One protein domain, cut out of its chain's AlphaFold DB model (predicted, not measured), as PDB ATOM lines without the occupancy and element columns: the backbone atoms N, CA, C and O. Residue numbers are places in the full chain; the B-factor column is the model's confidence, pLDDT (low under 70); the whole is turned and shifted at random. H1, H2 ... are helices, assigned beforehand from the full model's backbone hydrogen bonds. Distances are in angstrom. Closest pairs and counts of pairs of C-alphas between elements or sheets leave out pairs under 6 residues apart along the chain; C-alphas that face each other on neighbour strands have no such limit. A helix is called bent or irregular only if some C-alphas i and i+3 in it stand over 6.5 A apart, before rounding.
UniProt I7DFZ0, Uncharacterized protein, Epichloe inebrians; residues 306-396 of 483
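AT A GLANCE: This is residues 306 to 396 of the 483 residues of an uncharacterized protein of Epichloe inebrians (UniProt I7DFZ0). The longest helix, H2, folds back on H1 as a long helical hairpin; H3 packs by its last residues on H1, and H5 crosses both H2 and H3 like a post, its last residues on H2. The short H4 sits at the far end of H3, before the chain turns into H5, and the hairpin's turn, residues 322 to 327, sticks out. The printed part has 91 residues with five named helices, H1 to H5 in order along the chain, and no named strand; the class is all helix. It is compact, with a radius of gyration of the C-alphas of 13.1 A and spans of 40 by 31 by 19 A.

IN THESE COORDINATES: H2 is residues 328 to 350, 32.8 A from first to last C-alpha, beginning at C-alpha 328 at (-52.752, 82.732, 64.265). H1 before it is residues 308 to 323, 22.0 A long, with C-alpha 308 at (-33.913, 79.981, 48.845). H3 is residues 358 to 369, 16.5 A long. H4 is residues 371 to 374 and is irregular, with C-alphas 371 and 374 7.3 A apart. H5 is residues 378 to 396, 26.9 A long, ending at C-alpha 396 at (-42.011, 70.501, 64.487).

HOW THE PARTS SIT: H1 and H2 form a helical hairpin: they touch at a shallow tilt of 24 degrees, opposite ways, with the C-alphas of Leu 310 and Glu 341 closest at 5.4 A. Residues 391 to 396 of H5 touch residues 332 to 342 of H2, about perpendicular at 80 degrees, with the C-alphas of Val 336 and Gly 395 closest at 4.1 A. H3 is the hub, touching three helices. With residues 365 to 369 it touches H1 at a steep tilt of 48 degrees, the same way; the closest C-alphas, of Ser 315 and Ala 369, are 5.2 A apart. Residues 362 to 366 of H3 touch residues 384 to 385 of H5, about perpendicular at 78 degrees, with the C-alphas of Leu 366 and Phe 384 closest at 7.0 A. H3 and H4 only just touch, and only at the corner, with 3 pairs of C-alphas within 8 A; the closest are those of Glu 367 and Trp 373, at 5.3 A. H2 and H3 are close but not clearly touching, the closest C-alphas being those of His 346 and Ile 358 at 7.4 A. H1 and H5 are near each other, with 5 pairs of C-alphas within 10 A, while H4 is apart from H1 and H2. In H1, H2, H3 and H5 every O i to N i+4 pair is within hydrogen-bond range; H4 is too short for such a pair.

THE WHOLE: The two C-alphas farthest apart, of Asp 326 and Gly 352, are 40.0 A apart. The printed part has no cut. The links from H1 to H2, H3 to H4 and H4 to H5 are tight, the link from H2 to H3 is short with 7 residues, and no link is long. The mean pLDDT of the printed part is 92.7, and residues 324 to 326 are under 70.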
ATOM      1  N   SER A 306     -29.485  76.970  47.191       81.44
ATOM      2  CA  SER A 306     -30.055  75.691  47.687       81.44
ATOM      3  C   SER A 306     -30.992  75.843  48.897       81.44
ATOM      4  O   SER A 306     -31.743  74.932  49.256       81.44
ATOM      5  N   PHE A 307     -30.956  77.019  49.523       89.12
ATOM      6  CA  PHE A 307     -31.706  77.406  50.707       89.12
ATOM      7  C   PHE A 307     -32.782  78.467  50.444       89.12
ATOM      8  O   PHE A 307     -33.413  78.923  51.399       89.12
ATOM      9  N   GLU A 308     -33.018  78.870  49.192       90.06
ATOM     10  CA  GLU A 308     -33.913  79.981  48.845       90.06
ATOM     11  C   GLU A 308     -35.329  79.762  49.382       90.06
ATOM     12  O   GLU A 308     -35.920  80.682  49.943       90.06
ATOM     13  N   ASN A 309     -35.854  78.537  49.308       91.31
ATOM     14  CA  ASN A 309     -37.178  78.228  49.851       91.31
ATOM     15  C   ASN A 309     -37.241  78.406  51.372       91.31
ATOM     16  O   ASN A 309     -38.168  79.041  51.872       91.31
ATOM     17  N   LEU A 310     -36.238  77.933  52.119       93.94
ATOM     18  CA  LEU A 310     -36.194  78.129  53.571       93.94
ATOM     19  C   LEU A 310     -36.043  79.609  53.934       93.94
ATOM     20  O   LEU A 310     -36.705  80.089  54.855       93.94
ATOM     21  N   GLN A 311     -35.217  80.340  53.183       93.81
ATOM     22  CA  GLN A 311     -35.061  81.780  53.340       93.81
ATOM     23  C   GLN A 311     -36.380  82.517  53.076       93.81
ATOM     24  O   GLN A 311     -36.766  83.370  53.878       93.81
ATOM     25  N   LYS A 312     -37.091  82.182  51.991       92.25
ATOM     26  CA  LYS A 312     -38.410  82.736  51.666       92.25
ATOM     27  C   LYS A 312     -39.385  82.464  52.802       92.25
ATOM     28  O   LYS A 312     -39.976  83.415  53.313       92.25
ATOM     29  N   VAL A 313     -39.503  81.208  53.252       94.25
ATOM     30  CA  VAL A 313     -40.432  80.822  54.329       94.25
ATOM     31  C   VAL A 313     -40.126  81.614  55.596       94.25
ATOM     32  O   VAL A 313     -41.027  82.203  56.192       94.25
ATOM     33  N   TYR A 314     -38.857  81.690  55.997       95.38
ATOM     34  CA  TYR A 314     -38.476  82.432  57.192       95.38
ATOM     35  C   TYR A 314     -38.730  83.942  57.054       95.38
ATOM     36  O   TYR A 314     -39.287  84.555  57.963       95.38
ATOM     37  N   SER A 315     -38.401  84.534  55.905       92.50
ATOM     38  CA  SER A 315     -38.633  85.960  55.637       92.50
ATOM     39  C   SER A 315     -40.124  86.298  55.655       92.50
ATOM     40  O   SER A 315     -40.533  87.282  56.269       92.50
ATOM     41  N   CYS A 316     -40.960  85.457  55.041       91.12
ATOM     42  CA  CYS A 316     -42.408  85.617  55.082       91.12
ATOM     43  C   CYS A 316     -42.953  85.432  56.505       91.12
ATOM     44  O   CYS A 316     -43.830  86.189  56.916       91.12
ATOM     45  N   PHE A 317     -42.407  84.497  57.294       91.56
ATOM     46  CA  PHE A 317     -42.755  84.384  58.710       91.56
ATOM     47  C   PHE A 317     -42.456  85.694  59.455       91.56
ATOM     48  O   PHE A 317     -43.318  86.202  60.165       91.56
ATOM     49  N   CYS A 318     -41.262  86.269  59.278       91.19
ATOM     50  CA  CYS A 318     -40.887  87.541  59.900       91.19
ATOM     51  C   CYS A 318     -41.814  88.694  59.485       91.19
ATOM     52  O   CYS A 318     -42.197  89.501  60.326       91.19
ATOM     53  N   GLN A 319     -42.227  88.753  58.217       88.69
ATOM     54  CA  GLN A 319     -43.183  89.762  57.753       88.69
ATOM     55  C   GLN A 319     -44.575  89.581  58.367       88.69
ATOM     56  O   GLN A 319     -45.218  90.578  58.692       88.69
ATOM     57  N   LEU A 320     -45.035  88.338  58.542       87.56
ATOM     58  CA  LEU A 320     -46.295  88.052  59.229       87.56
ATOM     59  C   LEU A 320     -46.233  88.456  60.702       87.56
ATOM     60  O   LEU A 320     -47.171  89.077  61.181       87.56
ATOM     61  N   ASP A 321     -45.121  88.180  61.384       85.19
ATOM     62  CA  ASP A 321     -44.907  88.568  62.787       85.19
ATOM     63  C   ASP A 321     -45.008  90.096  62.968       85.19
ATOM     64  O   ASP A 321     -45.577  90.571  63.941       85.19
ATOM     65  N   ILE A 322     -44.510  90.874  61.997       83.44
ATOM     66  CA  ILE A 322     -44.532  92.347  62.037       83.44
ATOM     67  C   ILE A 322     -45.899  92.924  61.642       83.44
ATOM     68  O   ILE A 322     -46.354  93.899  62.234       83.44
ATOM     69  N   ARG A 323     -46.530  92.396  60.584       76.69
ATOM     70  CA  ARG A 323     -47.741  93.000  59.988       76.69
ATOM     71  C   ARG A 323     -49.044  92.449  60.555       76.69
ATOM     72  O   ARG A 323     -50.087  93.071  60.384       76.69
ATOM     73  N   MET A 324     -49.001  91.236  61.091       63.19
ATOM     74  CA  MET A 324     -50.163  90.372  61.273       63.19
ATOM     75  C   MET A 324     -50.024  89.517  62.530       63.19
ATOM     76  O   MET A 324     -50.309  88.319  62.495       63.19
ATOM     77  N   GLU A 325     -49.613  90.139  63.640       60.62
ATOM     78  CA  GLU A 325     -49.498  89.490  64.957       60.62
ATOM     79  C   GLU A 325     -50.762  88.668  65.317       60.62
ATOM     80  O   GLU A 325     -50.670  87.623  65.964       60.62
ATOM     81  N   ASP A 326     -51.923  89.061  64.776       63.62
ATOM     82  CA  ASP A 326     -53.230  88.443  65.017       63.62
ATOM     83  C   ASP A 326     -53.620  87.277  64.083       63.62
ATOM     84  O   ASP A 326     -54.620  86.601  64.341       63.62
ATOM     85  N   ASP A 327     -52.870  86.973  63.013       88.00
ATOM     86  CA  ASP A 327     -53.211  85.841  62.133       88.00
ATOM     87  C   ASP A 327     -52.568  84.534  62.606       88.00
ATOM     88  O   ASP A 327     -51.580  84.013  62.071       88.00
ATOM     89  N   ALA A 328     -53.179  83.981  63.653       90.00
ATOM     90  CA  ALA A 328     -52.752  82.732  64.265       90.00
ATOM     91  C   ALA A 328     -52.740  81.550  63.278       90.00
ATOM     92  O   ALA A 328     -51.935  80.631  63.448       90.00
ATOM     93  N   ILE A 329     -53.599  81.546  62.252       92.88
ATOM     94  CA  ILE A 329     -53.671  80.451  61.275       92.88
ATOM     95  C   ILE A 329     -52.447  80.481  60.369       92.88
ATOM     96  O   ILE A 329     -51.715  79.488  60.317       92.88
ATOM     97  N   ARG A 330     -52.173  81.624  59.727       93.50
ATOM     98  CA  ARG A 330     -50.983  81.793  58.880       93.50
ATOM     99  C   ARG A 330     -49.706  81.556  59.666       93.50
ATOM    100  O   ARG A 330     -48.825  80.841  59.196       93.50
ATOM    101  N   SER A 331     -49.625  82.079  60.891       92.62
ATOM    102  CA  SER A 331     -48.472  81.866  61.771       92.62
ATOM    103  C   SER A 331     -48.220  80.373  62.028       92.62
ATOM    104  O   SER A 331     -47.096  79.891  61.866       92.62
ATOM    105  N   ARG A 332     -49.268  79.599  62.357       94.75
ATOM    106  CA  ARG A 332     -49.164  78.143  62.552       94.75
ATOM    107  C   ARG A 332     -48.714  77.422  61.286       94.75
ATOM    108  O   ARG A 332     -47.784  76.621  61.354       94.75
ATOM    109  N   MET A 333     -49.331  77.729  60.149       96.25
ATOM    110  CA  MET A 333     -48.973  77.121  58.868       96.25
ATOM    111  C   MET A 333     -47.519  77.427  58.478       96.25
ATOM    112  O   MET A 333     -46.779  76.510  58.127       96.25
ATOM    113  N   MET A 334     -47.062  78.670  58.647       94.88
ATOM    114  CA  MET A 334     -45.681  79.049  58.331       94.88
ATOM    115  C   MET A 334     -44.658  78.401  59.249       94.88
ATOM    116  O   MET A 334     -43.578  78.048  58.786       94.88
ATOM    117  N   MET A 335     -44.968  78.201  60.534       96.31
ATOM    118  CA  MET A 335     -44.077  77.434  61.410       96.31
ATOM    119  C   MET A 335     -43.901  76.002  60.898       96.31
ATOM    120  O   MET A 335     -42.784  75.487  60.906       96.31
ATOM    121  N   VAL A 336     -44.980  75.358  60.440       97.81
ATOM    122  CA  VAL A 336     -44.905  74.007  59.867       97.81
ATOM    123  C   VAL A 336     -44.087  74.011  58.575       97.81
ATOM    124  O   VAL A 336     -43.162  73.211  58.462       97.81
ATOM    125  N   LEU A 337     -44.347  74.938  57.647       96.38
ATOM    126  CA  LEU A 337     -43.556  75.077  56.416       96.38
ATOM    127  C   LEU A 337     -42.069  75.323  56.715       96.38
ATOM    128  O   LEU A 337     -41.207  74.713  56.086       96.38
ATOM    129  N   LEU A 338     -41.760  76.146  57.725       96.88
ATOM    130  CA  LEU A 338     -40.386  76.422  58.156       96.88
ATOM    131  C   LEU A 338     -39.693  75.146  58.638       96.88
ATOM    132  O   LEU A 338     -38.525  74.917  58.331       96.88
ATOM    133  N   HIS A 339     -40.407  74.311  59.396       97.75
ATOM    134  CA  HIS A 339     -39.888  73.022  59.836       97.75
ATOM    135  C   HIS A 339     -39.649  72.067  58.662       97.75
ATOM    136  O   HIS A 339     -38.575  71.477  58.600       97.75
ATOM    137  N   LEU A 340     -40.607  71.942  57.740       97.06
ATOM    138  CA  LEU A 340     -40.504  71.037  56.592       97.06
ATOM    139  C   LEU A 340     -39.338  71.404  55.669       97.06
ATOM    140  O   LEU A 340     -38.532  70.539  55.329       97.06
ATOM    141  N   GLU A 341     -39.194  72.684  55.317       95.94
ATOM    142  CA  GLU A 341     -38.070  73.138  54.488       95.94
ATOM    143  C   GLU A 341     -36.728  72.984  55.217       95.94
ATOM    144  O   GLU A 341     -35.727  72.625  54.599       95.94
ATOM    145  N   PHE A 342     -36.695  73.180  56.542       96.62
ATOM    146  CA  PHE A 342     -35.489  72.918  57.324       96.62
ATOM    147  C   PHE A 342     -35.108  71.434  57.309       96.62
ATOM    148  O   PHE A 342     -33.937  71.121  57.119       96.62
ATOM    149  N   GLU A 343     -36.059  70.518  57.518       96.75
ATOM    150  CA  GLU A 343     -35.780  69.075  57.493       96.75
ATOM    151  C   GLU A 343     -35.305  68.622  56.110       96.75
ATOM    152  O   GLU A 343     -34.367  67.831  56.033       96.75
ATOM    153  N   ARG A 344     -35.872  69.177  55.028       95.19
ATOM    154  CA  ARG A 344     -35.401  68.932  53.657       95.19
ATOM    155  C   ARG A 344     -33.930  69.319  53.496       95.19
ATOM    156  O   ARG A 344     -33.119  68.491  53.097       95.19
ATOM    157  N   ILE A 345     -33.571  70.546  53.876       93.62
ATOM    158  CA  ILE A 345     -32.187  71.041  53.792       93.62
ATOM    159  C   ILE A 345     -31.247  70.237  54.687       93.62
ATOM    160  O   ILE A 345     -30.136  69.902  54.288       93.62
ATOM    161  N   HIS A 346     -31.680  69.914  55.902       94.12
ATOM    162  CA  HIS A 346     -30.891  69.126  56.838       94.12
ATOM    163  C   HIS A 346     -30.653  67.697  56.324       94.12
ATOM    164  O   HIS A 346     -29.563  67.156  56.505       94.12
ATOM    165  N   HIS A 347     -31.640  67.098  55.655       94.31
ATOM    166  CA  HIS A 347     -31.486  65.816  54.976       94.31
ATOM    167  C   HIS A 347     -30.488  65.912  53.813       94.31
ATOM    168  O   HIS A 347     -29.568  65.099  53.729       94.31
ATOM    169  N   ASP A 348     -30.615  66.927  52.952       92.25
ATOM    170  CA  ASP A 348     -29.687  67.138  51.835       92.25
ATOM    171  C   ASP A 348     -28.246  67.371  52.326       92.25
ATOM    172  O   ASP A 348     -27.311  66.764  51.798       92.25
ATOM    173  N   TRP A 349     -28.071  68.139  53.406       91.94
ATOM    174  CA  TRP A 349     -26.790  68.319  54.097       91.94
ATOM    175  C   TRP A 349     -26.219  67.001  54.632       91.94
ATOM    176  O   TRP A 349     -25.072  66.665  54.346       91.94
ATOM    177  N   LYS A 350     -27.023  66.197  55.341       92.75
ATOM    178  CA  LYS A 350     -26.591  64.877  55.834       92.75
ATOM    179  C   LYS A 350     -26.201  63.917  54.714       92.75
ATOM    180  O   LYS A 350     -25.330  63.079  54.913       92.75
ATOM    181  N   SER A 351     -26.837  64.038  53.551       93.50
ATOM    182  CA  SER A 351     -26.506  63.239  52.368       93.50
ATOM    183  C   SER A 351     -25.278  63.742  51.597       93.50
ATOM    184  O   SER A 351     -24.918  63.149  50.585       93.50
ATOM    185  N   GLY A 352     -24.646  64.839  52.035       90.69
ATOM    186  CA  GLY A 352     -23.492  65.443  51.366       90.69
ATOM    187  C   GLY A 352     -23.825  66.188  50.069       90.69
ATOM    188  O   GLY A 352     -22.915  66.635  49.379       90.69
ATOM    189  N   LYS A 353     -25.112  66.355  49.726       89.00
ATOM    190  CA  LYS A 353     -25.541  67.149  48.557       89.00
ATOM    191  C   LYS A 353     -25.289  68.642  48.740       89.00
ATOM    192  O   LYS A 353     -25.185  69.374  47.762       89.00
ATOM    193  N   ILE A 354     -25.251  69.084  49.992       86.19
ATOM    194  CA  ILE A 354     -25.002  70.464  50.383       86.19
ATOM    195  C   ILE A 354     -23.767  70.467  51.278       86.19
ATOM    196  O   ILE A 354     -23.758  69.826  52.329       86.19
ATOM    197  N   GLU A 355     -22.740  71.203  50.870       84.62
ATOM    198  CA  GLU A 355     -21.518  71.387  51.649       84.62
ATOM    199  C   GLU A 355     -21.679  72.528  52.672       84.62
ATOM    200  O   GLU A 355     -22.435  73.477  52.458       84.62
ATOM    201  N   GLY A 356     -20.960  72.447  53.796       85.94
ATOM    202  CA  GLY A 356     -20.897  73.507  54.808       85.94
ATOM    203  C   GLY A 356     -21.521  73.143  56.155       85.94
ATOM    204  O   GLY A 356     -21.911  72.007  56.406       85.94
ATOM    205  N   ASN A 357     -21.574  74.117  57.065       90.44
ATOM    206  CA  ASN A 357     -22.153  73.960  58.400       90.44
ATOM    207  C   ASN A 357     -23.595  74.492  58.407       90.44
ATOM    208  O   ASN A 357     -23.828  75.632  58.006       90.44
ATOM    209  N   ILE A 358     -24.554  73.711  58.917       91.50
ATOM    210  CA  ILE A 358     -25.962  74.127  59.040       91.50
ATOM    211  C   ILE A 358     -26.126  75.452  59.804       91.50
ATOM    212  O   ILE A 358     -27.012  76.240  59.485       91.50
ATOM    213  N   SER A 359     -25.250  75.745  60.770       93.06
ATOM    214  CA  SER A 359     -25.248  77.023  61.489       93.06
ATOM    215  C   SER A 359     -24.897  78.201  60.578       93.06
ATOM    216  O   SER A 359     -25.525  79.248  60.680       93.06
ATOM    217  N   ALA A 360     -23.961  78.020  59.640       93.69
ATOM    218  CA  ALA A 360     -23.618  79.047  58.656       93.69
ATOM    219  C   ALA A 360     -24.767  79.281  57.658       93.69
ATOM    220  O   ALA A 360     -25.025  80.415  57.262       93.69
ATOM    221  N   VAL A 361     -25.507  78.222  57.307       93.06
ATOM    222  CA  VAL A 361     -26.728  78.328  56.491       93.06
ATOM    223  C   VAL A 361     -27.794  79.150  57.214       93.06
ATOM    224  O   VAL A 361     -28.388  80.049  56.622       93.06
ATOM    225  N   ILE A 362     -28.023  78.877  58.503       95.69
ATOM    226  CA  ILE A 362     -28.964  79.654  59.321       95.69
ATOM    227  C   ILE A 362     -28.516  81.116  59.404       95.69
ATOM    228  O   ILE A 362     -29.345  81.998  59.212       95.69
ATOM    229  N   ASP A 363     -27.230  81.383  59.635       96.44
ATOM    230  CA  ASP A 363     -26.700  82.748  59.698       96.44
ATOM    231  C   ASP A 363     -26.898  83.510  58.383       96.44
ATOM    232  O   ASP A 363     -27.352  84.648  58.415       96.44
ATOM    233  N   SER A 364     -26.670  82.866  57.235       94.75
ATOM    234  CA  SER A 364     -26.952  83.446  55.913       94.75
ATOM    235  C   SER A 364     -28.440  83.771  55.726       94.75
ATOM    236  O   SER A 364     -28.802  84.834  55.220       94.75
ATOM    237  N   ILE A 365     -29.338  82.896  56.190       95.31
ATOM    238  CA  ILE A 365     -30.786  83.157  56.156       95.31
ATOM    239  C   ILE A 365     -31.155  84.337  57.062       95.31
ATOM    240  O   ILE A 365     -31.962  85.180  56.668       95.31
ATOM    241  N   LEU A 366     -30.586  84.398  58.268       96.62
ATOM    242  CA  LEU A 366     -30.835  85.475  59.225       96.62
ATOM    243  C   LEU A 366     -30.312  86.815  58.706       96.62
ATOM    244  O   LEU A 366     -31.022  87.809  58.808       96.62
ATOM    245  N   GLU A 367     -29.130  86.825  58.097       96.19
ATOM    246  CA  GLU A 367     -28.534  87.994  57.453       96.19
ATOM    247  C   GLU A 367     -29.441  88.581  56.374       96.19
ATOM    248  O   GLU A 367     -29.690  89.784  56.349       96.19
ATOM    249  N   LYS A 368     -30.005  87.725  55.520       94.12
ATOM    250  CA  LYS A 368     -30.901  88.167  54.448       94.12
ATOM    251  C   LYS A 368     -32.291  88.576  54.952       94.12
ATOM    252  O   LYS A 368     -32.958  89.378  54.300       94.12
ATOM    253  N   ALA A 369     -32.755  88.013  56.069       94.25
ATOM    254  CA  ALA A 369     -34.080  88.295  56.624       94.25
ATOM    255  C   ALA A 369     -34.116  89.525  57.550       94.25
ATOM    256  O   ALA A 369     -35.179  90.129  57.695       94.25
ATOM    257  N   HIS A 370     -32.984  89.890  58.165       94.88
ATOM    258  CA  HIS A 370     -32.875  90.971  59.152       94.88
ATOM    259  C   HIS A 370     -31.825  92.000  58.702       94.88
ATOM    260  O   HIS A 370     -30.629  91.747  58.863       94.88
ATOM    261  N   PRO A 371     -32.229  93.168  58.163       94.88
ATOM    262  CA  PRO A 371     -31.297  94.204  57.699       94.88
ATOM    263  C   PRO A 371     -30.276  94.654  58.756       94.88
ATOM    264  O   PRO A 371     -29.151  95.028  58.433       94.88
ATOM    265  N   GLU A 372     -30.655  94.600  60.030       96.19
ATOM    266  CA  GLU A 372     -29.820  94.962  61.169       96.19
ATOM    267  C   GLU A 372     -28.756  93.912  61.526       96.19
ATOM    268  O   GLU A 372     -27.916  94.181  62.386       96.19
ATOM    269  N   TRP A 373     -28.739  92.738  60.884       97.00
ATOM    270  CA  TRP A 373     -27.829  91.634  61.213       97.00
ATOM    271  C   TRP A 373     -26.347  92.033  61.200       97.00
ATOM    272  O   TRP A 373     -25.586  91.634  62.083       97.00
ATOM    273  N   HIS A 374     -25.920  92.845  60.230       97.31
ATOM    274  CA  HIS A 374     -24.526  93.291  60.134       97.31
ATOM    275  C   HIS A 374     -24.131  94.274  61.238       97.31
ATOM    276  O   HIS A 374     -22.983  94.269  61.676       97.31
ATOM    277  N   SER A 375     -25.082  95.090  61.697       97.81
ATOM    278  CA  SER A 375     -24.905  96.016  62.820       97.81
ATOM    279  C   SER A 375     -25.174  95.377  64.184       97.81
ATOM    280  O   SER A 375     -24.886  95.996  65.205       97.81
ATOM    281  N   ALA A 376     -25.738  94.169  64.208       97.94
ATOM    282  CA  ALA A 376     -26.123  93.485  65.429       97.94
ATOM    283  C   ALA A 376     -24.896  92.979  66.196       97.94
ATOM    284  O   ALA A 376     -23.984  92.369  65.621       97.94
ATOM    285  N   ASP A 377     -24.902  93.179  67.512       98.00
ATOM    286  CA  ASP A 377     -23.887  92.618  68.396       98.00
ATOM    287  C   ASP A 377     -24.043  91.086  68.552       98.00
ATOM    288  O   ASP A 377     -24.966  90.450  68.029       98.00
ATOM    289  N   LEU A 378     -23.107  90.455  69.268       97.25
ATOM    290  CA  LEU A 378     -23.125  89.002  69.474       97.25
ATOM    291  C   LEU A 378     -24.382  88.521  70.216       97.25
ATOM    292  O   LEU A 378     -24.870  87.423  69.936       97.25
ATOM    293  N   LYS A 379     -24.920  89.336  71.130       97.81
ATOM    294  CA  LYS A 379     -26.117  89.009  71.909       97.81
ATOM    295  C   LYS A 379     -27.355  89.034  71.013       97.81
ATOM    296  O   LYS A 379     -28.101  88.060  70.978       97.81
ATOM    297  N   GLN A 380     -27.525  90.084  70.217       97.81
ATOM    298  CA  GLN A 380     -28.611  90.218  69.248       97.81
ATOM    299  C   GLN A 380     -28.572  89.096  68.203       97.81
ATOM    300  O   GLN A 380     -29.599  88.490  67.898       97.81
ATOM    301  N   LYS A 381     -27.382  88.731  67.706       97.94
ATOM    302  CA  LYS A 381     -27.208  87.565  66.817       97.94
ATOM    303  C   LYS A 381     -27.641  86.259  67.477       97.94
ATOM    304  O   LYS A 381     -28.326  85.451  66.845       97.94
ATOM    305  N   ALA A 382     -27.300  86.049  68.747       97.50
ATOM    306  CA  ALA A 382     -27.789  84.897  69.503       97.50
ATOM    307  C   ALA A 382     -29.323  84.910  69.647       97.50
ATOM    308  O   ALA A 382     -29.960  83.870  69.476       97.50
ATOM    309  N   GLU A 383     -29.937  86.075  69.861       97.31
ATOM    310  CA  GLU A 383     -31.397  86.227  69.930       97.31
ATOM    311  C   GLU A 383     -32.086  85.924  68.588       97.31
ATOM    312  O   GLU A 383     -33.112  85.235  68.560       97.31
ATOM    313  N   PHE A 384     -31.533  86.368  67.454       97.06
ATOM    314  CA  PHE A 384     -32.031  86.003  66.120       97.06
ATOM    315  C   PHE A 384     -32.016  84.483  65.903       97.06
ATOM    316  O   PHE A 384     -33.033  83.909  65.487       97.06
ATOM    317  N   ARG A 385     -30.910  83.814  66.258       97.62
ATOM    318  CA  ARG A 385     -30.792  82.347  66.190       97.62
ATOM    319  C   ARG A 385     -31.793  81.659  67.110       97.62
ATOM    320  O   ARG A 385     -32.512  80.760  66.671       97.62
ATOM    321  N   ALA A 386     -31.909  82.106  68.360       96.88
ATOM    322  CA  ALA A 386     -32.871  81.560  69.313       96.88
ATOM    323  C   ALA A 386     -34.312  81.678  68.790       96.88
ATOM    324  O   ALA A 386     -35.073  80.709  68.843       96.88
ATOM    325  N   ARG A 387     -34.681  82.824  68.198       95.94
ATOM    326  CA  ARG A 387     -35.994  83.017  67.560       95.94
ATOM    327  C   ARG A 387     -36.217  82.059  66.392       95.94
ATOM    328  O   ARG A 387     -37.288  81.455  66.310       95.94
ATOM    329  N   PHE A 388     -35.225  81.874  65.520       96.94
ATOM    330  CA  PHE A 388     -35.294  80.886  64.435       96.94
ATOM    331  C   PHE A 388     -35.531  79.471  64.979       96.94
ATOM    332  O   PHE A 388     -36.492  78.805  64.588       96.94
ATOM    333  N   HIS A 389     -34.711  79.028  65.937       96.56
ATOM    334  CA  HIS A 389     -34.819  77.690  66.517       96.56
ATOM    335  C   HIS A 389     -36.138  77.469  67.262       96.56
ATOM    336  O   HIS A 389     -36.728  76.396  67.130       96.56
ATOM    337  N   ASN A 390     -36.643  78.470  67.985       95.62
ATOM    338  CA  ASN A 390     -37.934  78.388  68.666       95.62
ATOM    339  C   ASN A 390     -39.093  78.250  67.673       95.62
ATOM    340  O   ASN A 390     -39.946  77.379  67.846       95.62
ATOM    341  N   ARG A 391     -39.101  79.037  66.591       95.50
ATOM    342  CA  ARG A 391     -40.113  78.927  65.525       95.50
ATOM    343  C   ARG A 391     -40.057  77.563  64.844       95.50
ATOM    344  O   ARG A 391     -41.088  76.906  64.724       95.50
ATOM    345  N   LYS A 392     -38.854  77.079  64.512       96.38
ATOM    346  CA  LYS A 392     -38.647  75.719  63.990       96.38
ATOM    347  C   LYS A 392     -39.177  74.654  64.955       96.38
ATOM    348  O   LYS A 392     -39.875  73.731  64.545       96.38
ATOM    349  N   ARG A 393     -38.861  74.773  66.251       96.12
ATOM    350  CA  ARG A 393     -39.310  73.843  67.299       96.12
ATOM    351  C   ARG A 393     -40.833  73.811  67.398       96.12
ATOM    352  O   ARG A 393     -41.403  72.727  67.497       96.12
ATOM    353  N   HIS A 394     -41.496  74.964  67.359       95.88
ATOM    354  CA  HIS A 394     -42.958  75.032  67.335       95.88
ATOM    355  C   HIS A 394     -43.536  74.436  66.048       95.88
ATOM    356  O   HIS A 394     -44.509  73.691  66.119       95.88
ATOM    357  N   GLY A 395     -42.896  74.678  64.903       97.44
ATOM    358  CA  GLY A 395     -43.225  74.042  63.628       97.44
ATOM    359  C   GLY A 395     -43.209  72.523  63.700       97.44
ATOM    360  O   GLY A 395     -44.205  71.885  63.376       97.44
ATOM    361  N   LYS A 396     -42.130  71.945  64.241       97.75
ATOM    362  CA  LYS A 396     -42.011  70.501  64.487       97.75
ATOM    363  C   LYS A 396     -43.137  69.962  65.362       97.75
ATOM    364  O   LYS A 396     -43.685  68.898  65.097       97.75
TER     365      LYS A 396